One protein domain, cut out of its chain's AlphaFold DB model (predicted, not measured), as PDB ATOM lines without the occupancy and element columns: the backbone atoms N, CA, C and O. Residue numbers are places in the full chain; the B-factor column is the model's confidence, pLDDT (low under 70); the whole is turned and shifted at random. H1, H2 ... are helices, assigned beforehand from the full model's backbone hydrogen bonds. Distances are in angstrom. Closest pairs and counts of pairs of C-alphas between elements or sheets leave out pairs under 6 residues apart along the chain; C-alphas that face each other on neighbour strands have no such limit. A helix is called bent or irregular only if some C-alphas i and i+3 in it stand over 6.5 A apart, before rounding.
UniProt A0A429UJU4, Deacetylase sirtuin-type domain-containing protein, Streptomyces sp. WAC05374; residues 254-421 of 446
ATOM      1  N   THR A 254     136.984 192.962 256.476       79.00
ATOM      2  CA  THR A 254     137.430 193.296 257.819       79.00
ATOM      3  C   THR A 254     136.434 192.686 258.788       79.00
ATOM      4  O   THR A 254     135.234 192.627 258.509       79.00
ATOM      5  N   ARG A 255     136.932 192.216 259.932       86.06
ATOM      6  CA  ARG A 255     136.114 191.610 260.985       86.06
ATOM      7  C   ARG A 255     134.809 192.379 261.229       86.06
ATOM      8  O   ARG A 255     133.745 191.771 261.295       86.06
ATOM      9  N   ASP A 256     134.880 193.705 261.312       85.50
ATOM     10  CA  ASP A 256     133.716 194.547 261.596       85.50
ATOM     11  C   ASP A 256     132.700 194.559 260.446       85.50
ATOM     12  O   ASP A 256     131.497 194.455 260.687       85.50
ATOM     13  N   VAL A 257     133.161 194.609 259.192       86.50
ATOM     14  CA  VAL A 257     132.280 194.530 258.015       86.50
ATOM     15  C   VAL A 257     131.624 193.155 257.928       86.50
ATOM     16  O   VAL A 257     130.416 193.078 257.699       86.50
ATOM     17  N   ALA A 258     132.383 192.087 258.185       89.94
ATOM     18  CA  ALA A 258     131.872 190.721 258.188       89.94
ATOM     19  C   ALA A 258     130.758 190.555 259.233       89.94
ATOM     20  O   ALA A 258     129.680 190.050 258.929       89.94
ATOM     21  N   VAL A 259     130.965 191.057 260.457       93.25
ATOM     22  CA  VAL A 259     129.953 191.004 261.526       93.25
ATOM     23  C   VAL A 259     128.709 191.831 261.178       93.25
ATOM     24  O   VAL A 259     127.592 191.411 261.484       93.25
ATOM     25  N   VAL A 260     128.858 192.987 260.523       91.25
ATOM     26  CA  VAL A 260     127.709 193.794 260.073       91.25
ATOM     27  C   VAL A 260     126.915 193.081 258.978       91.25
ATOM     28  O   VAL A 260     125.685 193.061 259.039       91.25
ATOM     29  N   GLN A 261     127.588 192.484 257.991       90.12
ATOM     30  CA  GLN A 261     126.939 191.702 256.934       90.12
ATOM     31  C   GLN A 261     126.197 190.500 257.515       90.12
ATOM     32  O   GLN A 261     125.016 190.317 257.224       90.12
ATOM     33  N   LEU A 262     126.844 189.770 258.428       94.88
ATOM     34  CA  LEU A 262     126.248 188.668 259.171       94.88
ATOM     35  C   LEU A 262     124.951 189.095 259.862       94.88
ATOM     36  O   LEU A 262     123.902 188.515 259.608       94.88
ATOM     37  N   LYS A 263     124.997 190.140 260.698       92.50
ATOM     38  CA  LYS A 263     123.821 190.612 261.450       92.50
ATOM     39  C   LYS A 263     122.680 191.083 260.550       92.50
ATOM     40  O   LYS A 263     121.528 191.037 260.964       92.50
ATOM     41  N   ARG A 264     122.984 191.541 259.332       90.88
ATOM     42  CA  ARG A 264     121.982 191.932 258.328       90.88
ATOM     43  C   ARG A 264     121.384 190.742 257.578       90.88
ATOM     44  O   ARG A 264     120.229 190.827 257.175       90.88
ATOM     45  N   ALA A 265     122.171 189.699 257.328       90.75
ATOM     46  CA  ALA A 265     121.738 188.518 256.586       90.75
ATOM     47  C   ALA A 265     121.020 187.498 257.480       90.75
ATOM     48  O   ALA A 265     120.082 186.854 257.028       90.75
ATOM     49  N   LEU A 266     121.428 187.380 258.749       91.75
ATOM     50  CA  LEU A 266     120.956 186.350 259.676       91.75
ATOM     51  C   LEU A 266     119.427 186.334 259.891       91.75
ATOM     52  O   LEU A 266     118.864 185.245 259.854       91.75
ATOM     53  N   PRO A 267     118.726 187.477 260.059       90.00
ATOM     54  CA  PRO A 267     117.277 187.467 260.284       90.00
ATOM     55  C   PRO A 267     116.437 187.202 259.024       90.00
ATOM     56  O   PRO A 267     115.227 187.030 259.141       90.00
ATOM     57  N   ASP A 268     117.035 187.239 257.824       87.56
ATOM     58  CA  ASP A 268     116.320 187.149 256.545       87.56
ATOM     59  C   ASP A 268     116.529 185.774 255.876       87.56
ATOM     60  O   ASP A 268     117.602 185.508 255.319       87.56
ATOM     61  N   PRO A 269     115.501 184.901 255.829       84.62
ATOM     62  CA  PRO A 269     115.596 183.579 255.205       84.62
ATOM     63  C   PRO A 269     115.952 183.599 253.709       84.62
ATOM     64  O   PRO A 269     116.443 182.598 253.166       84.62
ATOM     65  N   LEU A 270     115.704 184.716 253.014       85.81
ATOM     66  CA  LEU A 270     116.050 184.879 251.600       85.81
ATOM     67  C   LEU A 270     117.556 185.086 251.399       85.81
ATOM     68  O   LEU A 270     118.076 184.768 250.330       85.81
ATOM     69  N   ARG A 271     118.276 185.531 252.436       86.19
ATOM     70  CA  ARG A 271     119.724 185.796 252.406       86.19
ATOM     71  C   ARG A 271     120.569 184.632 252.917       86.19
ATOM     72  O   ARG A 271     121.771 184.783 253.119       86.19
ATOM     73  N   ARG A 272     119.983 183.437 253.050       87.06
ATOM     74  CA  ARG A 272     120.694 182.217 253.475       87.06
ATOM     75  C   ARG A 272     121.938 181.893 252.635       87.06
ATOM     76  O   ARG A 272     122.895 181.344 253.163       87.06
ATOM     77  N   ILE A 273     121.924 182.225 251.338       82.06
ATOM     78  CA  ILE A 273     123.062 181.992 250.434       82.06
ATOM     79  C   ILE A 273     124.200 182.961 250.767       82.06
ATOM     80  O   ILE A 273     125.326 182.528 250.948       82.06
ATOM     81  N   GLU A 274     123.895 184.246 250.954       85.38
ATOM     82  CA  GLU A 274     124.891 185.248 251.355       85.38
ATOM     83  C   GLU A 274     125.500 184.927 252.725       85.38
ATOM     84  O   GLU A 274     126.704 185.061 252.920       85.38
ATOM     85  N   LEU A 275     124.676 184.462 253.669       91.12
ATOM     86  CA  LEU A 275     125.136 184.009 254.977       91.12
ATOM     87  C   LEU A 275     126.110 182.826 254.855       91.12
ATOM     88  O   LEU A 275     127.158 182.814 255.503       91.12
ATOM     89  N   PHE A 276     125.758 181.846 254.021       91.69
ATOM     90  CA  PHE A 276     126.611 180.701 253.731       91.69
ATOM     91  C   PHE A 276     127.941 181.150 253.118       91.69
ATOM     92  O   PHE A 276     128.995 180.793 253.643       91.69
ATOM     93  N   ASP A 277     127.893 181.972 252.069       88.19
ATOM     94  CA  ASP A 277     129.072 182.453 251.350       88.19
ATOM     95  C   ASP A 277     129.993 183.268 252.265       88.19
ATOM     96  O   ASP A 277     131.205 183.085 252.229       88.19
ATOM     97  N   LEU A 278     129.437 184.105 253.147       91.62
ATOM     98  CA  LEU A 278     130.206 184.897 254.107       91.62
ATOM     99  C   LEU A 278     131.017 184.016 255.069       91.62
ATOM    100  O   LEU A 278     132.199 184.271 255.314       91.62
ATOM    101  N   VAL A 279     130.395 182.973 255.624       94.38
ATOM    102  CA  VAL A 279     131.080 182.032 256.523       94.38
ATOM    103  C   VAL A 279     132.084 181.187 255.745       94.38
ATOM    104  O   VAL A 279     133.206 180.983 256.208       94.38
ATOM    105  N   ASP A 280     131.723 180.724 254.549       91.31
ATOM    106  CA  ASP A 280     132.591 179.902 253.707       91.31
ATOM    107  C   ASP A 280     133.833 180.681 253.234       91.31
ATOM    108  O   ASP A 280     134.954 180.160 253.272       91.31
ATOM    109  N   GLN A 281     133.666 181.964 252.905       89.06
ATOM    110  CA  GLN A 281     134.745 182.891 252.570       89.06
ATOM    111  C   GLN A 281     135.662 183.169 253.769       89.06
ATOM    112  O   GLN A 281     136.859 183.356 253.575       89.06
ATOM    113  N   ALA A 282     135.146 183.153 255.002       92.88
ATOM    114  CA  ALA A 282     135.969 183.286 256.205       92.88
ATOM    115  C   ALA A 282     136.734 181.995 256.560       92.88
ATOM    116  O   ALA A 282     137.824 182.062 257.125       92.88
ATOM    117  N   VAL A 283     136.193 180.819 256.225       95.06
ATOM    118  CA  VAL A 283     136.855 179.520 256.460       95.06
ATOM    119  C   VAL A 283     137.950 179.244 255.425       95.06
ATOM    120  O   VAL A 283     138.986 178.670 255.760       95.06
ATOM    121  N   THR A 284     137.733 179.632 254.169       91.44
ATOM    122  CA  THR A 284     138.595 179.252 253.037       91.44
ATOM    123  C   THR A 284     140.069 179.657 253.205       91.44
ATOM    124  O   THR A 284     140.913 178.767 253.113       91.44
ATOM    125  N   PRO A 285     140.415 180.903 253.588       89.62
ATOM    126  CA  PRO A 285     141.807 181.293 253.824       89.62
ATOM    127  C   PRO A 285     142.489 180.467 254.917       89.62
ATOM    128  O   PRO A 285     143.669 180.149 254.811       89.62
ATOM    129  N   ILE A 286     141.749 180.071 255.961       94.19
ATOM    130  CA  ILE A 286     142.287 179.223 257.031       94.19
ATOM    131  C   ILE A 286     142.710 177.878 256.444       94.19
ATOM    132  O   ILE A 286     143.801 177.396 256.745       94.19
ATOM    133  N   VAL A 287     141.873 177.285 255.588       92.12
ATOM    134  CA  VAL A 287     142.166 176.011 254.923       92.12
ATOM    135  C   VAL A 287     143.354 176.135 253.977       92.12
ATOM    136  O   VAL A 287     144.305 175.362 254.102       92.12
ATOM    137  N   ASP A 288     143.348 177.143 253.111       89.31
ATOM    138  CA  ASP A 288     144.395 177.349 252.109       89.31
ATOM    139  C   ASP A 288     145.759 177.638 252.755       89.31
ATOM    140  O   ASP A 288     146.790 177.138 252.308       89.31
ATOM    141  N   HIS A 289     145.783 178.378 253.867       90.56
ATOM    142  CA  HIS A 289     147.013 178.684 254.600       90.56
ATOM    143  C   HIS A 289     147.465 177.559 255.547       90.56
ATOM    144  O   HIS A 289     148.462 177.732 256.250       90.56
ATOM    145  N   SER A 290     146.743 176.439 255.639       90.12
ATOM    146  CA  SER A 290     147.083 175.308 256.523       90.12
ATOM    147  C   SER A 290     147.941 174.233 255.849       90.12
ATOM    148  O   SER A 290     148.210 173.193 256.459       90.12
ATOM    149  N   THR A 291     148.357 174.441 254.596       88.06
ATOM    150  CA  THR A 291     149.230 173.493 253.895       88.06
ATOM    151  C   THR A 291     150.649 173.508 254.482       88.06
ATOM    152  O   THR A 291     151.091 174.541 254.998       88.06
ATOM    153  N   PRO A 292     151.408 172.398 254.373       84.62
ATOM    154  CA  PRO A 292     152.804 172.345 254.815       84.62
ATOM    155  C   PRO A 292     153.722 173.401 254.175       84.62
ATOM    156  O   PRO A 292     154.755 173.723 254.753       84.62
ATOM    157  N   GLU A 293     153.348 173.942 253.011       83.81
ATOM    158  CA  GLU A 293     154.073 175.016 252.316       83.81
ATOM    159  C   GLU A 293     153.971 176.359 253.052       83.81
ATOM    160  O   GLU A 293     154.952 177.096 253.135       83.81
ATOM    161  N   TYR A 294     152.793 176.675 253.605       84.81
ATOM    162  CA  TYR A 294     152.546 177.930 254.322       84.81
ATOM    163  C   TYR A 294     152.789 177.815 255.825       84.81
ATOM    164  O   TYR A 294     153.282 178.756 256.449       84.81
ATOM    165  N   LYS A 295     152.442 176.669 256.416       90.25
ATOM    166  CA  LYS A 295     152.628 176.372 257.839       90.25
ATOM    167  C   LYS A 295     153.369 175.046 257.977       90.25
ATOM    168  O   LYS A 295     152.729 173.994 258.045       90.25
ATOM    169  N   PRO A 296     154.714 175.081 258.033       90.50
ATOM    170  CA  PRO A 296     155.525 173.880 258.113       90.50
ATOM    171  C   PRO A 296     155.123 173.000 259.295       90.50
ATOM    172  O   PRO A 296     154.946 173.468 260.423       90.50
ATOM    173  N   VAL A 297     155.001 171.707 259.016       90.19
ATOM    174  CA  VAL A 297     154.703 170.649 259.996       90.19
ATOM    175  C   VAL A 297     155.953 169.881 260.423       90.19
ATOM    176  O   VAL A 297     155.874 168.964 261.238       90.19
ATOM    177  N   LEU A 298     157.108 170.267 259.883       91.69
ATOM    178  CA  LEU A 298     158.418 169.707 260.167       91.69
ATOM    179  C   LEU A 298     159.405 170.852 260.422       91.69
ATOM    180  O   LEU A 298     159.494 171.784 259.628       91.69
ATOM    181  N   ALA A 299     160.147 170.767 261.519       90.00
ATOM    182  CA  ALA A 299     161.172 171.710 261.929       90.00
ATOM    183  C   ALA A 299     162.309 170.979 262.658       90.00
ATOM    184  O   ALA A 299     162.114 169.942 263.299       90.00
ATOM    185  N   THR A 300     163.514 171.540 262.567       91.19
ATOM    186  CA  THR A 300     164.684 171.063 263.317       91.19
ATOM    187  C   THR A 300     164.632 171.560 264.761       91.19
ATOM    188  O   THR A 300     163.909 172.506 265.072       91.19
ATOM    189  N   SER A 301     165.431 170.976 265.658       87.25
ATOM    190  CA  SER A 301     165.506 171.423 267.060       87.25
ATOM    191  C   SER A 301     165.813 172.921 267.194       87.25
ATOM    192  O   SER A 301     165.257 173.583 268.065       87.25
ATOM    193  N   THR A 302     166.639 173.469 266.299       88.81
ATOM    194  CA  THR A 302     167.034 174.885 266.287       88.81
ATOM    195  C   THR A 302     165.923 175.819 265.803       88.81
ATOM    196  O   THR A 302     165.825 176.940 266.282       88.81
ATOM    197  N   THR A 303     165.075 175.369 264.873       90.06
ATOM    198  CA  THR A 303     163.996 176.180 264.259       90.06
ATOM    199  C   THR A 303     162.619 175.911 264.870       90.06
ATOM    200  O   THR A 303     161.630 176.559 264.518       90.06
ATOM    201  N   TRP A 304     162.548 174.957 265.803       89.88
ATOM    202  CA  TRP A 304     161.324 174.472 266.430       89.88
ATOM    203  C   TRP A 304     160.484 175.588 267.055       89.88
ATOM    204  O   TRP A 304     159.306 175.729 266.730       89.88
ATOM    205  N   ALA A 305     161.086 176.376 267.951       88.88
ATOM    206  CA  ALA A 305     160.371 177.388 268.725       88.88
ATOM    207  C   ALA A 305     159.779 178.480 267.822       88.88
ATOM    208  O   ALA A 305     158.618 178.863 267.992       88.88
ATOM    209  N   ASP A 306     160.547 178.919 266.825       88.06
ATOM    210  CA  ASP A 306     160.118 179.937 265.869       88.06
ATOM    211  C   ASP A 306     159.001 179.421 264.964       88.06
ATOM    212  O   ASP A 306     157.983 180.095 264.803       88.06
ATOM    213  N   THR A 307     159.141 178.199 264.439       89.81
ATOM    214  CA  THR A 307     158.123 177.567 263.584       89.81
ATOM    215  C   THR A 307     156.823 177.354 264.351       89.81
ATOM    216  O   THR A 307     155.750 177.745 263.891       89.81
ATOM    217  N   PHE A 308     156.909 176.801 265.564       91.12
ATOM    218  CA  PHE A 308     155.749 176.585 266.421       91.12
ATOM    219  C   PHE A 308     155.057 177.910 266.766       91.12
ATOM    220  O   PHE A 308     153.846 178.050 266.582       91.12
ATOM    221  N   GLY A 309     155.820 178.910 267.219       88.06
ATOM    222  CA  GLY A 309     155.289 180.227 267.562       88.06
ATOM    223  C   GLY A 309     154.674 180.953 266.362       88.06
ATOM    224  O   GLY A 309     153.618 181.574 266.498       88.06
ATOM    225  N   SER A 310     155.302 180.850 265.188       90.94
ATOM    226  CA  SER A 310     154.788 181.406 263.935       90.94
ATOM    227  C   SER A 310     153.463 180.758 263.542       90.94
ATOM    228  O   SER A 310     152.484 181.470 263.320       90.94
ATOM    229  N   ASN A 311     153.375 179.424 263.572       93.06
ATOM    230  CA  ASN A 311     152.145 178.703 263.247       93.06
ATOM    231  C   ASN A 311     151.002 179.053 264.211       93.06
ATOM    232  O   ASN A 311     149.883 179.288 263.761       93.06
ATOM    233  N   VAL A 312     151.265 179.148 265.523       91.81
ATOM    234  CA  VAL A 312     150.248 179.564 266.511       91.81
ATOM    235  C   VAL A 312     149.714 180.962 266.195       91.81
ATOM    236  O   VAL A 312     148.500 181.166 266.195       91.81
ATOM    237  N   ARG A 313     150.604 181.930 265.932       91.56
ATOM    238  CA  ARG A 313     150.200 183.300 265.583       91.56
ATOM    239  C   ARG A 313     149.431 183.337 264.267       91.56
ATOM    240  O   ARG A 313     148.389 183.981 264.217       91.56
ATOM    241  N   GLY A 314     149.901 182.605 263.258       91.94
ATOM    242  CA  GLY A 314     149.247 182.483 261.959       91.94
ATOM    243  C   GLY A 314     147.830 181.934 262.087       91.94
ATOM    244  O   GLY A 314     146.890 182.591 261.668       91.94
ATOM    245  N   TYR A 315     147.644 180.796 262.767       94.00
ATOM    246  CA  TYR A 315     146.310 180.220 262.968       94.00
ATOM    247  C   TYR A 315     145.361 181.145 263.728       94.00
ATOM    248  O   TYR A 315     144.181 181.208 263.389       94.00
ATOM    249  N   ARG A 316     145.847 181.868 264.744       93.25
ATOM    250  CA  ARG A 316     145.029 182.852 265.466       93.25
ATOM    251  C   ARG A 316     144.623 184.021 264.572       93.25
ATOM    252  O   ARG A 316     143.463 184.409 264.610       93.25
ATOM    253  N   ALA A 317     145.561 184.549 263.787       90.88
ATOM    254  CA  ALA A 317     145.302 185.650 262.867       90.88
ATOM    255  C   ALA A 317     144.315 185.238 261.765       90.88
ATOM    256  O   ALA A 317     143.313 185.916 261.570       90.88
ATOM    257  N   ASP A 318     144.545 184.090 261.122       92.44
ATOM    258  CA  ASP A 318     143.669 183.568 260.067       92.44
ATOM    259  C   ASP A 318     142.254 183.275 260.596       92.44
ATOM    260  O   ASP A 318     141.272 183.451 259.879       92.44
ATOM    261  N   SER A 319     142.130 182.846 261.859       95.50
ATOM    262  CA  SER A 319     140.832 182.507 262.456       95.50
ATOM    263  C   SER A 319     140.048 183.719 262.970       95.50
ATOM    264  O   SER A 319     138.859 183.566 263.236       95.50
ATOM    265  N   ASP A 320     140.653 184.904 263.130       94.31
ATOM    266  CA  ASP A 320     140.038 186.026 263.862       94.31
ATOM    267  C   ASP A 320     138.646 186.393 263.324       94.31
ATOM    268  O   ASP A 320     137.669 186.380 264.076       94.31
ATOM    269  N   THR A 321     138.516 186.631 262.018       94.44
ATOM    270  CA  THR A 321     137.225 186.975 261.400       94.44
ATOM    271  C   THR A 321     136.189 185.869 261.596       94.44
ATOM    272  O   THR A 321     135.059 186.152 262.001       94.44
ATOM    273  N   LEU A 322     136.567 184.606 261.375       96.69
ATOM    274  CA  LEU A 322     135.659 183.472 261.539       96.69
ATOM    275  C   LEU A 322     135.169 183.345 262.984       96.69
ATOM    276  O   LEU A 322     133.978 183.150 263.200       96.69
ATOM    277  N   LEU A 323     136.048 183.485 263.980       97.00
ATOM    278  CA  LEU A 323     135.652 183.386 265.389       97.00
ATOM    279  C   LEU A 323     134.633 184.471 265.761       97.00
ATOM    280  O   LEU A 323     133.688 184.199 266.497       97.00
ATOM    281  N   HIS A 324     134.761 185.680 265.210       96.88
ATOM    282  CA  HIS A 324     133.781 186.745 265.431       96.88
ATOM    283  C   HIS A 324     132.455 186.493 264.720       96.88
ATOM    284  O   HIS A 324     131.400 186.788 265.294       96.88
ATOM    285  N   LEU A 325     132.498 185.924 263.515       97.00
ATOM    286  CA  LEU A 325     131.300 185.483 262.809       97.00
ATOM    287  C   LEU A 325     130.577 184.378 263.583       97.00
ATOM    288  O   LEU A 325     129.376 184.483 263.789       97.00
ATOM    289  N   LEU A 326     131.296 183.370 264.083       96.94
ATOM    290  CA  LEU A 326     130.720 182.284 264.878       96.94
ATOM    291  C   LEU A 326     130.139 182.793 266.203       96.94
ATOM    292  O   LEU A 326     129.019 182.431 266.548       96.94
ATOM    293  N   ALA A 327     130.856 183.670 266.916       96.69
ATOM    294  CA  ALA A 327     130.382 184.237 268.177       96.69
ATOM    295  C   ALA A 327     129.067 185.011 268.003       96.69
ATOM    296  O   ALA A 327     128.116 184.788 268.745       96.69
ATOM    297  N   ASN A 328     129.006 185.916 267.018       96.25
ATOM    298  CA  ASN A 328     127.805 186.717 266.770       96.25
ATOM    299  C   ASN A 328     126.698 185.889 266.104       96.25
ATOM    300  O   ASN A 328     125.529 186.094 266.410       96.25
ATOM    301  N   GLY A 329     127.062 184.975 265.205       95.19
ATOM    302  CA  GLY A 329     126.135 184.138 264.450       95.19
ATOM    303  C   GLY A 329     125.372 183.219 265.383       95.19
ATOM    304  O   GLY A 329     124.161 183.329 265.470       95.19
ATOM    305  N   VAL A 330     126.078 182.411 266.177       95.81
ATOM    306  CA  VAL A 330     125.459 181.489 267.144       95.81
ATOM    307  C   VAL A 330     124.651 182.222 268.214       95.81
ATOM    308  O   VAL A 330     123.605 181.734 268.637       95.81
ATOM    309  N   PHE A 331     125.128 183.382 268.674       95.12
ATOM    310  CA  PHE A 331     124.432 184.142 269.709       95.12
ATOM    311  C   PHE A 331     123.105 184.739 269.214       95.12
ATOM    312  O   PHE A 331     122.154 184.813 269.986       95.12
ATOM    313  N   HIS A 332     123.039 185.170 267.950       93.56
ATOM    314  CA  HIS A 332     121.851 185.807 267.370       93.56
ATOM    315  C   HIS A 332     120.976 184.868 266.521       93.56
ATOM    316  O   HIS A 332     119.892 185.276 266.112       93.56
ATOM    317  N   ASP A 333     121.439 183.653 266.232       92.00
ATOM    318  CA  ASP A 333     120.710 182.638 265.470       92.00
ATOM    319  C   ASP A 333     119.593 182.015 266.317       92.00
ATOM    320  O   ASP A 333     119.791 181.674 267.486       92.00
ATOM    321  N   ASP A 334     118.429 181.827 265.702       86.81
ATOM    322  CA  ASP A 334     117.261 181.168 266.294       86.81
ATOM    323  C   ASP A 334     117.335 179.631 266.213       86.81
ATOM    324  O   ASP A 334     116.462 178.926 266.720       86.81
ATOM    325  N   GLY A 335     118.400 179.113 265.599       86.44
ATOM    326  CA  GLY A 335     118.703 177.697 265.431       86.44
ATOM    327  C   GLY A 335     118.421 177.151 264.046       86.44
ATOM    328  O   GLY A 335     118.757 176.001 263.755       86.44
ATOM    329  N   THR A 336     117.898 177.981 263.146       88.06
ATOM    330  CA  THR A 336     117.748 177.611 261.737       88.06
ATOM    331  C   THR A 336     119.100 177.391 261.043       88.06
ATOM    332  O   THR A 336     119.185 176.606 260.093       88.06
ATOM    333  N   GLN A 337     120.177 178.021 261.532       90.31
ATOM    334  CA  GLN A 337     121.497 178.002 260.889       90.31
ATOM    335  C   GLN A 337     122.528 177.081 261.563       90.31
ATOM    336  O   GLN A 337     123.698 177.089 261.187       90.31
ATOM    337  N   ASP A 338     122.126 176.184 262.467       90.62
ATOM    338  CA  ASP A 338     123.053 175.270 263.167       90.62
ATOM    339  C   ASP A 338     123.915 174.405 262.256       90.62
ATOM    340  O   ASP A 338     125.045 174.031 262.582       90.62
ATOM    341  N   HIS A 339     123.374 174.034 261.102       89.94
ATOM    342  CA  HIS A 339     124.111 173.284 260.095       89.94
ATOM    343  C   HIS A 339     125.304 174.083 259.538       89.94
ATOM    344  O   HIS A 339     126.347 173.493 259.263       89.94
ATOM    345  N   LEU A 340     125.186 175.409 259.425       92.75
ATOM    346  CA  LEU A 340     126.238 176.292 258.925       92.75
ATOM    347  C   LEU A 340     127.407 176.378 259.912       92.75
ATOM    348  O   LEU A 340     128.561 176.195 259.520       92.75
ATOM    349  N   TRP A 341     127.113 176.582 261.198       93.69
ATOM    350  CA  TRP A 341     128.133 176.661 262.251       93.69
ATOM    351  C   TRP A 341     128.891 175.342 262.391       93.69
ATOM    352  O   TRP A 341     130.121 175.328 262.464       93.69
ATOM    353  N   ARG A 342     128.168 174.215 262.338       91.00
ATOM    354  CA  ARG A 342     128.773 172.875 262.350       91.00
ATOM    355  C   ARG A 342     129.653 172.632 261.133       91.00
ATOM    356  O   ARG A 342     130.786 172.187 261.291       91.00
ATOM    357  N   ARG A 343     129.181 172.989 259.935       92.44
ATOM    358  CA  ARG A 343     129.953 172.859 258.692       92.44
ATOM    359  C   ARG A 343     131.276 173.626 258.756       92.44
ATOM    360  O   ARG A 343     132.290 173.118 258.277       92.44
ATOM    361  N   ALA A 344     131.291 174.822 259.347       94.19
ATOM    362  CA  ALA A 344     132.527 175.582 259.523       94.19
ATOM    363  C   ALA A 344     133.554 174.791 260.354       94.19
ATOM    364  O   ALA A 344     134.700 174.642 259.933       94.19
ATOM    365  N   VAL A 345     133.135 174.202 261.481       92.88
ATOM    366  CA  VAL A 345     134.008 173.350 262.307       92.88
ATOM    367  C   VAL A 345     134.421 172.083 261.555       92.88
ATOM    368  O   VAL A 345     135.597 171.735 261.570       92.88
ATOM    369  N   GLU A 346     133.505 171.421 260.842       90.19
ATOM    370  CA  GLU A 346     133.808 170.229 260.033       90.19
ATOM    371  C   GLU A 346     134.929 170.487 259.027       90.19
ATOM    372  O   GLU A 346     135.862 169.690 258.926       90.19
ATOM    373  N   ARG A 347     134.877 171.616 258.307       92.38
ATOM    374  CA  ARG A 347     135.932 171.997 257.357       92.38
ATOM    375  C   ARG A 347     137.287 172.169 258.047       92.38
ATOM    376  O   ARG A 347     138.293 171.708 257.516       92.38
ATOM    377  N   LEU A 348     137.317 172.777 259.234       93.00
ATOM    378  CA  LEU A 348     138.552 172.984 260.002       93.00
ATOM    379  C   LEU A 348     139.092 171.692 260.627       93.00
ATOM    380  O   LEU A 348     140.298 171.504 260.760       93.00
ATOM    381  N   VAL A 349     138.216 170.771 261.009       89.06
ATOM    382  CA  VAL A 349     138.616 169.474 261.560       89.06
ATOM    383  C   VAL A 349     139.264 168.593 260.486       89.06
ATOM    384  O   VAL A 349     140.246 167.899 260.762       89.06
ATOM    385  N   ARG A 350     138.787 168.688 259.240       88.25
ATOM    386  CA  ARG A 350     139.350 167.987 258.074       88.25
ATOM    387  C   ARG A 350     140.713 168.499 257.622       88.25
ATOM    388  O   ARG A 350     141.319 167.893 256.742       88.25
ATOM    389  N   LEU A 351     141.252 169.551 258.244       87.75
ATOM    390  CA  LEU A 351     142.601 170.035 257.943       87.75
ATOM    391  C   LEU A 351     143.664 168.946 258.049       87.75
ATOM    392  O   LEU A 351     144.686 169.067 257.394       87.75
ATOM    393  N   ARG A 352     143.431 167.896 258.841       83.62
ATOM    394  CA  ARG A 352     144.356 166.771 259.019       83.62
ATOM    395  C   ARG A 352     143.955 165.504 258.265       83.62
ATOM    396  O   ARG A 352     144.590 164.478 258.454       83.62
ATOM    397  N   ASP A 353     142.951 165.558 257.387       79.25
ATOM    398  CA  ASP A 353     142.621 164.435 256.486       79.25
ATOM    399  C   ASP A 353     143.786 164.107 255.533       79.25
ATOM    400  O   ASP A 353     143.874 163.004 254.995       79.25
ATOM    401  N   THR A 354     144.713 165.050 255.355       70.81
ATOM    402  CA  THR A 354     145.971 164.858 254.640       70.81
ATOM    403  C   THR A 354     147.117 164.621 255.626       70.81
ATOM    404  O   THR A 354     147.472 165.506 256.414       70.81
ATOM    405  N   SER A 355     147.719 163.429 255.564       65.12
ATOM    406  CA  SER A 355     148.948 163.120 256.307       65.12
ATOM    407  C   SER A 355     150.176 163.577 255.517       65.12
ATOM    408  O   SER A 355     150.373 163.113 254.392       65.12
ATOM    409  N   PRO A 356     151.029 164.443 256.087       71.38
ATOM    410  CA  PRO A 356     152.357 164.708 255.546       71.38
ATOM    411  C   PRO A 356     153.227 163.445 255.651       71.38
ATOM    412  O   PRO A 356     153.058 162.663 256.585       71.38
ATOM    413  N   GLY A 357     154.190 163.265 254.741       77.50
ATOM    414  CA  GLY A 357     155.114 162.121 254.796       77.50
ATOM    415  C   GLY A 357     155.972 162.106 256.070       77.50
ATOM    416  O   GLY A 357     155.999 161.110 256.786       77.50
ATOM    417  N   THR A 358     156.606 163.236 256.395       83.12
ATOM    418  CA  THR A 358     157.419 163.413 257.609       83.12
ATOM    419  C   THR A 358     156.954 164.660 258.350       83.12
ATOM    420  O   THR A 358     156.824 165.725 257.748       83.12
ATOM    421  N   TYR A 359     156.708 164.546 259.655       88.31
ATOM    422  CA  TYR A 359     156.211 165.652 260.474       88.31
ATOM    423  C   TYR A 359     156.668 165.538 261.932       88.31
ATOM    424  O   TYR A 359     156.955 164.452 262.435       88.31
ATOM    425  N   ASN A 360     156.687 166.666 262.642       90.25
ATOM    426  CA  ASN A 360     156.731 166.676 264.098       90.25
ATOM    427  C   ASN A 360     155.309 166.568 264.650       90.25
ATOM    428  O   ASN A 360     154.427 167.347 264.283       90.25
ATOM    429  N   GLU A 361     155.098 165.656 265.598       86.06
ATOM    430  CA  GLU A 361     153.771 165.354 266.144       86.06
ATOM    431  C   GLU A 361     153.024 166.599 266.655       86.06
ATOM    432  O   GLU A 361     151.835 166.758 266.382       86.06
ATOM    433  N   PHE A 362     153.700 167.514 267.359       86.75
ATOM    434  CA  PHE A 362     153.036 168.703 267.901       86.75
ATOM    435  C   PHE A 362     152.662 169.737 266.831       86.75
ATOM    436  O   PHE A 362     151.608 170.356 266.960       86.75
ATOM    437  N   LEU A 363     153.469 169.922 265.776       89.44
ATOM    438  CA  LEU A 363     153.108 170.829 264.673       89.44
ATOM    439  C   LEU A 363     151.945 170.259 263.863       89.44
ATOM    440  O   LEU A 363     151.048 170.996 263.464       89.44
ATOM    441  N   GLU A 364     151.920 168.941 263.692       87.69
ATOM    442  CA  GLU A 364     150.811 168.255 263.043       87.69
ATOM    443  C   GLU A 364     149.517 168.379 263.867       87.69
ATOM    444  O   GLU A 364     148.471 168.737 263.329       87.69
ATOM    445  N   LYS A 365     149.573 168.202 265.196       86.88
ATOM    446  CA  LYS A 365     148.416 168.455 266.077       86.88
ATOM    447  C   LYS A 365     147.969 169.918 266.084       86.88
ATOM    448  O   LYS A 365     146.779 170.186 266.234       86.88
ATOM    449  N   LEU A 366     148.889 170.863 265.889       89.62
ATOM    450  CA  LEU A 366     148.581 172.292 265.859       89.62
ATOM    451  C   LEU A 366     147.647 172.681 264.699       89.62
ATOM    452  O   LEU A 366     146.920 173.662 264.823       89.62
ATOM    453  N   ARG A 367     147.582 171.890 263.618       90.31
ATOM    454  CA  ARG A 367     146.629 172.098 262.507       90.31
ATOM    455  C   ARG A 367     145.160 172.025 262.942       90.31
ATOM    456  O   ARG A 367     144.301 172.548 262.248       90.31
ATOM    457  N   HIS A 368     144.857 171.419 264.094       90.69
ATOM    458  CA  HIS A 368     143.509 171.421 264.682       90.69
ATOM    459  C   HIS A 368     143.212 172.641 265.569       90.69
ATOM    460  O   HIS A 368     142.087 172.782 266.046       90.69
ATOM    461  N   LEU A 369     144.168 173.556 265.771       92.25
ATOM    462  CA  LEU A 369     143.954 174.761 266.579       92.25
ATOM    463  C   LEU A 369     142.771 175.622 266.088       92.25
ATOM    464  O   LEU A 369     141.984 176.037 266.939       92.25
ATOM    465  N   PRO A 370     142.569 175.870 264.777       94.94
ATOM    466  CA  PRO A 370     141.395 176.609 264.313       94.94
ATOM    467  C   PRO A 370     140.073 175.939 264.704       94.94
ATOM    468  O   PRO A 370     139.157 176.609 265.173       94.94
ATOM    469  N   ALA A 371     139.988 174.609 264.578       93.19
ATOM    470  CA  ALA A 371     138.803 173.842 264.960       93.19
ATOM    471  C   ALA A 371     138.536 173.902 266.472       93.19
ATOM    472  O   ALA A 371     137.388 174.065 266.890       93.19
ATOM    473  N   LEU A 372     139.593 173.821 267.288       92.31
ATOM    474  CA  LEU A 372     139.514 174.008 268.735       92.31
ATOM    475  C   LEU A 372     138.940 175.392 269.063       92.31
ATOM    476  O   LEU A 372     137.938 175.479 269.769       92.31
ATOM    477  N   LEU A 373     139.535 176.462 268.525       94.38
ATOM    478  CA  LEU A 373     139.085 177.833 268.779       94.38
ATOM    479  C   LEU A 373     137.626 178.031 268.352       94.38
ATOM    480  O   LEU A 373     136.828 178.523 269.145       94.38
ATOM    481  N   ALA A 374     137.258 177.575 267.151       95.25
ATOM    482  CA  ALA A 374     135.894 177.667 266.637       95.25
ATOM    483  C   ALA A 374     134.885 176.938 267.535       95.25
ATOM    484  O   ALA A 374     133.844 177.500 267.870       95.25
ATOM    485  N   THR A 375     135.209 175.721 267.981       93.25
ATOM    486  CA  THR A 375     134.320 174.935 268.851       93.25
ATOM    487  C   THR A 375     134.138 175.601 270.214       93.25
ATOM    488  O   THR A 375     133.018 175.674 270.714       93.25
ATOM    489  N   TRP A 376     135.209 176.145 270.802       92.38
ATOM    490  CA  TRP A 376     135.121 176.904 272.055       92.38
ATOM    491  C   TRP A 376     134.290 178.178 271.900       92.38
ATOM    492  O   TRP A 376     133.458 178.469 272.756       92.38
ATOM    493  N   THR A 377     134.468 178.921 270.807       95.75
ATOM    494  CA  THR A 377     133.675 180.120 270.517       95.75
ATOM    495  C   THR A 377     132.192 179.787 270.359       95.75
ATOM    496  O   THR A 377     131.363 180.443 270.989       95.75
ATOM    497  N   ILE A 378     131.853 178.748 269.587       94.81
ATOM    498  CA  ILE A 378     130.471 178.263 269.448       94.81
ATOM    499  C   ILE A 378     129.917 177.845 270.812       94.81
ATOM    500  O   ILE A 378     128.811 178.240 271.157       94.81
ATOM    501  N   GLY A 379     130.690 177.100 271.607       92.94
ATOM    502  CA  GLY A 379     130.263 176.637 272.925       92.94
ATOM    503  C   GLY A 379     129.952 177.783 273.888       92.94
ATOM    504  O   GLY A 379     128.893 177.791 274.509       92.94
ATOM    505  N   VAL A 380     130.827 178.791 273.971       94.19
ATOM    506  CA  VAL A 380     130.589 179.981 274.806       94.19
ATOM    507  C   VAL A 380     129.357 180.751 274.325       94.19
ATOM    508  O   VAL A 380     128.515 181.114 275.145       94.19
ATOM    509  N   ALA A 381     129.217 180.971 273.016       95.50
ATOM    510  CA  ALA A 381     128.060 181.666 272.457       95.50
ATOM    511  C   ALA A 381     126.750 180.903 272.712       95.50
ATOM    512  O   ALA A 381     125.776 181.515 273.132       95.50
ATOM    513  N   ALA A 382     126.753 179.577 272.539       94.50
ATOM    514  CA  ALA A 382     125.603 178.711 272.779       94.50
ATOM    515  C   ALA A 382     125.178 178.695 274.255       94.50
ATOM    516  O   ALA A 382     123.985 178.717 274.542       94.50
ATOM    517  N   VAL A 383     126.125 178.715 275.201       94.56
ATOM    518  CA  VAL A 383     125.806 178.855 276.634       94.56
ATOM    519  C   VAL A 383     125.131 180.200 276.906       94.56
ATOM    520  O   VAL A 383     124.112 180.249 277.592       94.56
ATOM    521  N   LEU A 384     125.668 181.288 276.343       94.56
ATOM    522  CA  LEU A 384     125.124 182.634 276.535       94.56
ATOM    523  C   LEU A 384     123.746 182.831 275.883       94.56
ATOM    524  O   LEU A 384     122.966 183.633 276.390       94.56
ATOM    525  N   SER A 385     123.438 182.114 274.798       93.69
ATOM    526  CA  SER A 385     122.125 182.140 274.139       93.69
ATOM    527  C   SER A 385     121.196 180.985 274.551       93.69
ATOM    528  O   SER A 385     120.137 180.811 273.953       93.69
ATOM    529  N   SER A 386     121.558 180.209 275.584       93.38
ATOM    530  CA  SER A 386     120.775 179.071 276.108       93.38
ATOM    531  C   SER A 386     120.462 177.982 275.066       93.38
ATOM    532  O   SER A 386     119.404 177.355 275.089       93.38
ATOM    533  N   ARG A 387     121.401 177.726 274.148       90.56
ATOM    534  CA  ARG A 387     121.298 176.737 273.062       90.56
ATOM    535  C   ARG A 387     122.022 175.434 273.412       90.56
ATOM    536  O   ARG A 387     123.049 175.090 272.828       90.56
ATOM    537  N   GLU A 388     121.480 174.698 274.380       89.12
ATOM    538  CA  GLU A 388     122.096 173.476 274.925       89.12
ATOM    539  C   GLU A 388     122.279 172.359 273.882       89.12
ATOM    540  O   GLU A 388     123.299 171.670 273.887       89.12
ATOM    541  N   GLU A 389     121.339 172.210 272.944       88.94
ATOM    542  CA  GLU A 389     121.422 171.205 271.875       88.94
ATOM    543  C   GLU A 389     122.592 171.476 270.919       88.94
ATOM    544  O   GLU A 389     123.326 170.555 270.546       88.94
ATOM    545  N   LEU A 390     122.826 172.745 270.570       88.19
ATOM    546  CA  LEU A 390     123.966 173.136 269.744       88.19
ATOM    547  C   LEU A 390     125.286 172.934 270.493       88.19
ATOM    548  O   LEU A 390     126.248 172.454 269.897       88.19
ATOM    549  N   LEU A 391     125.335 173.249 271.793       87.62
ATOM    550  CA  LEU A 391     126.506 172.991 272.635       87.62
ATOM    551  C   LEU A 391     126.843 171.497 272.676       87.62
ATOM    552  O   LEU A 391     127.986 171.117 272.421       87.62
ATOM    553  N   ALA A 392     125.852 170.648 272.963       85.62
ATOM    554  CA  ALA A 392     126.030 169.201 272.959       85.62
ATOM    555  C   ALA A 392     126.496 168.730 271.579       85.62
ATOM    556  O   ALA A 392     127.493 168.015 271.466       85.62
ATOM    557  N   THR A 393     125.844 169.204 270.517       84.69
ATOM    558  CA  THR A 393     126.222 168.828 269.161       84.69
ATOM    559  C   THR A 393     127.654 169.238 268.867       84.69
ATOM    560  O   THR A 393     128.390 168.375 268.437       84.69
ATOM    561  N   ALA A 394     128.093 170.462 269.170       83.06
ATOM    562  CA  ALA A 394     129.461 170.931 268.920       83.06
ATOM    563  C   ALA A 394     130.547 170.159 269.704       83.06
ATOM    564  O   ALA A 394     131.693 170.068 269.262       83.06
ATOM    565  N   LEU A 395     130.204 169.605 270.873       81.44
ATOM    566  CA  LEU A 395     131.124 168.831 271.719       81.44
ATOM    567  C   LEU A 395     131.174 167.337 271.371       81.44
ATOM    568  O   LEU A 395     132.160 166.673 271.694       81.44
ATOM    569  N   TYR A 396     130.146 166.800 270.710       78.38
ATOM    570  CA  TYR A 396     130.070 165.384 270.321       78.38
ATOM    571  C   TYR A 396     130.134 165.156 268.801       78.38
ATOM    572  O   TYR A 396     130.419 164.050 268.352       78.38
ATOM    573  N   CYS A 397     129.949 166.206 268.007       70.50
ATOM    574  CA  CYS A 397     130.076 166.285 266.556       70.50
ATOM    575  C   CYS A 397     130.775 167.622 266.226       70.50
ATOM    576  O   CYS A 397     130.422 168.644 266.804       70.50
ATOM    577  N   PRO A 398     131.738 167.716 265.303       66.75
ATOM    578  CA  PRO A 398     132.011 166.826 264.182       66.75
ATOM    579  C   PRO A 398     133.063 165.739 264.406       66.75
ATOM    580  O   PRO A 398     134.022 165.877 265.164       66.75
ATOM    581  N   GLU A 399     132.887 164.648 263.670       70.69
ATOM    582  CA  GLU A 399     133.823 163.533 263.643       70.69
ATOM    583  C   GLU A 399     134.914 163.730 262.583       70.69
ATOM    584  O   GLU A 399     134.689 164.290 261.509       70.69
ATOM    585  N   TRP A 400     136.095 163.196 262.870       69.75
ATOM    586  CA  TRP A 400     137.267 163.233 262.004       69.75
ATOM    587  C   TRP A 400     137.821 161.837 261.747       69.75
ATOM    588  O   TRP A 400     137.642 160.945 262.571       69.75
ATOM    589  N   THR A 401     138.560 161.635 260.658       59.22
ATOM    590  CA  THR A 401     139.225 160.352 260.394       59.22
ATOM    591  C   THR A 401     140.730 160.556 260.294       59.22
ATOM    592  O   THR A 401     141.195 161.348 259.486       59.22
ATOM    593  N   LEU A 402     141.498 159.804 261.087       58.97
ATOM    594  CA  LEU A 402     142.952 159.748 260.928       58.97
ATOM    595  C   LEU A 402     143.298 159.218 259.528       58.97
ATOM    596  O   LEU A 402     142.781 158.160 259.140       58.97
ATOM    597  N   PRO A 403     144.223 159.857 258.799       50.75
ATOM    598  CA  PRO A 403     144.752 159.264 257.587       50.75
ATOM    599  C   PRO A 403     145.476 157.979 258.000       50.75
ATOM    600  O   PRO A 403     146.316 157.989 258.898       50.75
ATOM    601  N   HIS A 404     145.086 156.858 257.390       53.34
ATOM    602  CA  HIS A 404     145.600 155.502 257.646       53.34
ATOM    603  C   HIS A 404     145.003 154.716 258.837       53.34
ATOM    604  O   HIS A 404     145.464 153.612 259.107       53.34
ATOM    605  N   SER A 405     143.927 155.175 259.496       55.12
ATOM    606  CA  SER A 405     143.263 154.413 260.587       55.12
ATOM    607  C   SER A 405     142.121 153.474 260.156       55.12
ATOM    608  O   SER A 405     141.303 153.064 260.987       55.12
ATOM    609  N   GLY A 406     142.001 153.164 258.862       51.41
ATOM    610  CA  GLY A 406     140.984 152.226 258.368       51.41
ATOM    611  C   GLY A 406     139.528 152.687 258.551       51.41
ATOM    612  O   GLY A 406     138.658 151.847 258.738       51.41
ATOM    613  N   ARG A 407     139.250 154.002 258.468       55.31
ATOM    614  CA  ARG A 407     137.912 154.641 258.612       55.31
ATOM    615  C   ARG A 407     137.356 154.756 260.036       55.31
ATOM    616  O   ARG A 407     136.192 155.119 260.200       55.31
ATOM    617  N   THR A 408     138.162 154.517 261.069       59.50
ATOM    618  CA  THR A 408     137.715 154.744 262.451       59.50
ATOM    619  C   THR A 408     137.560 156.243 262.706       59.50
ATOM    620  O   THR A 408     138.557 156.976 262.733       59.50
ATOM    621  N   ARG A 409     136.315 156.695 262.877       63.25
ATOM    622  CA  ARG A 409     135.987 158.089 263.170       63.25
ATOM    623  C   ARG A 409     136.326 158.433 264.621       63.25
ATOM    624  O   ARG A 409     136.058 157.659 265.535       63.25
ATOM    625  N   ARG A 410     136.956 159.586 264.829       69.38
ATOM    626  CA  ARG A 410     137.288 160.162 266.134       69.38
ATOM    627  C   ARG A 410     136.387 161.356 266.396       69.38
ATOM    628  O   ARG A 410     136.278 162.237 265.549       69.38
ATOM    629  N   GLY A 411     135.771 161.376 267.571       68.44
ATOM    630  CA  GLY A 411     134.936 162.491 268.006       68.44
ATOM    631  C   GLY A 411     135.746 163.708 268.479       68.44
ATOM    632  O   GLY A 411     136.976 163.630 268.621       68.44
ATOM    633  N   PRO A 412     135.055 164.814 268.802       71.19
ATOM    634  CA  PRO A 412     135.679 166.082 269.169       71.19
ATOM    635  C   PRO A 412     136.654 166.036 270.338       71.19
ATOM    636  O   PRO A 412     137.628 166.784 270.348       71.19
ATOM    637  N   ALA A 413     136.475 165.103 271.277       66.25
ATOM    638  CA  ALA A 413     137.368 164.900 272.421       66.25
ATOM    639  C   ALA A 413     138.860 164.800 272.040       66.25
ATOM    640  O   ALA A 413     139.729 165.099 272.856       66.25
ATOM    641  N   TRP A 414     139.175 164.402 270.805       67.12
ATOM    642  CA  TRP A 414     140.552 164.259 270.350       67.12
ATOM    643  C   TRP A 414     141.231 165.587 269.979       67.12
ATOM    644  O   TRP A 414     142.410 165.760 270.284       67.12
ATOM    645  N   TYR A 415     140.502 166.528 269.370       67.94
ATOM    646  CA  TYR A 415     141.026 167.864 269.056       67.94
ATOM    647  C   TYR A 415     140.674 168.911 270.123       67.94
ATOM    648  O   TYR A 415     141.330 169.945 270.206       67.94
ATOM    649  N   LEU A 416     139.668 168.637 270.961       68.50
ATOM    650  CA  LEU A 416     139.283 169.474 272.096       68.50
ATOM    651  C   LEU A 416     140.180 169.288 273.317       68.50
ATOM    652  O   LEU A 416     140.177 170.153 274.189       68.50
ATOM    653  N   ASN A 417     140.943 168.192 273.397       66.75
ATOM    654  CA  ASN A 417     141.830 167.948 274.524       66.75
ATOM    655  C   ASN A 417     143.021 168.926 274.499       66.75
ATOM    656  O   ASN A 417     143.932 168.763 273.674       66.75
ATOM    657  N   PRO A 418     143.101 169.871 275.454       49.66
ATOM    658  CA  PRO A 418     144.206 170.809 275.523       49.66
ATOM    659  C   PRO A 418     145.528 170.090 275.750       49.66
ATOM    660  O   PRO A 418     146.525 170.593 275.267       49.66
ATOM    661  N   THR A 419     145.545 168.915 276.403       47.19
ATOM    662  CA  THR A 419     146.765 168.111 276.622       47.19
ATOM    663  C   THR A 419     147.247 167.366 275.370       47.19
ATOM    664  O   THR A 419     148.414 166.999 275.263       47.19
ATOM    665  N   GLY A 420     146.373 167.203 274.369       48.81
ATOM    666  CA  GLY A 420     146.750 166.769 273.023       48.81
ATOM    667  C   GLY A 420     147.437 167.887 272.233       48.81
ATOM    668  O   GLY A 420     148.407 167.628 271.528       48.81
ATOM    669  N   CYS A 421     146.991 169.134 272.408       40.75
ATOM    670  CA  CYS A 421     147.575 170.340 271.803       40.75
ATOM    671  C   CYS A 421     148.527 171.122 272.744       40.75
ATOM    672  O   CYS A 421     148.961 172.226 272.401       40.75
TER     673      CYS A 421
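What this domain is: This is residues 254 to 421 of the 446 residues of the protein "Deacetylase sirtuin-type domain-containing protein" of Streptomyces sp. WAC05374 (UniProt A0A429UJU4). The long bent helix H3 runs along the length of a helical bundle: its second arm, H3b, packs among H1, H2, H4 and H6, while its first arm, H3a, reaches on past H1 toward the other end, where H5 packs on its residues 308 to 312. H7 folds back along H6, and the small H8 packs on residues 369 to 372 of H6. The bundle of H1, H2, H3b, H4 and H6 is up and down, each running against the one before it in the chain. The printed part has 168 residues, with eight named helices, H1 to H8 in order, and no named strand; the class is all helix. It is compact, with a radius of gyration of the C-alphas of 16.3 A and spans of 51 by 34 by 25 A.

How they stand to each other: H3, residues 304 to 332, is the hub, touching five other helices. By its hydrogen bonds it was assigned as one helix, but it is bent: C-alphas 318 and 321 are 7.4 A apart, and arms H3a, residues 304 to 318, and H3b, residues 321 to 332, stand at a steep tilt of 45 degrees. H3b touches H6, residues 369 to 384, the same way at a shallow tilt of 22 degrees; their closest C-alphas, of Phe 331 and Ala 381, are 5.2 A apart. H3b touches H1, residues 255 to 265, closest at the C-alphas of Arg 255 and Thr 321, 4.8 A. H2, residues 269 to 288, touches H3b with residues 279 to 283 alone, closest at the C-alphas of Ala 282 and Leu 322, 5.3 A. H4, residues 338 to 352, touches H6, opposite ways at 22 degrees, a shallow tilt, closest at the C-alphas of Leu 348 and Ala 371, 5.0 A. H5, residues 361 to 366, and H3a only just touch, with 3 pairs of C-alphas within 8 A, closest at Phe 308 and Leu 363, 6.6 A. H6 and H7, residues 388 to 396, form a hairpin, closest at the C-alphas of Gly 379 and Leu 391, 5.2 A. H8, residues 413 to 416, touches H6, closest at the C-alphas of Leu 372 and Leu 416, 5.6 A. H1 and H6 are apart. Every O i to N i+4 pair is within hydrogen-bond range in H1, H3a, H3b, H5, H6 and H7, against 12 of 16 in H2 and 9 of 11 in H4; H8 is too short for such a pair.

Where its parts are: H1 begins at C-alpha 255, (136.114, 191.610, 260.985). H2 is 29.6 A long, H3a 20.9 A, H3b 16.5 A, H4 23.3 A and H6 22.7 A. H8 ends at C-alpha 416, (139.283, 169.474, 272.096).

The domain as a whole: The C-alphas farthest apart, of Leu 270 and Thr 302, are 54.0 A apart. The printed part has no cut; the links H2 to H3 and H7 to H8 are long. In the latter, residues 400 to 401 pair with 409 to 410, antiparallel. The model's pLDDT is under 70 at residues 355, 398, 400 to 411 and 413 to 421.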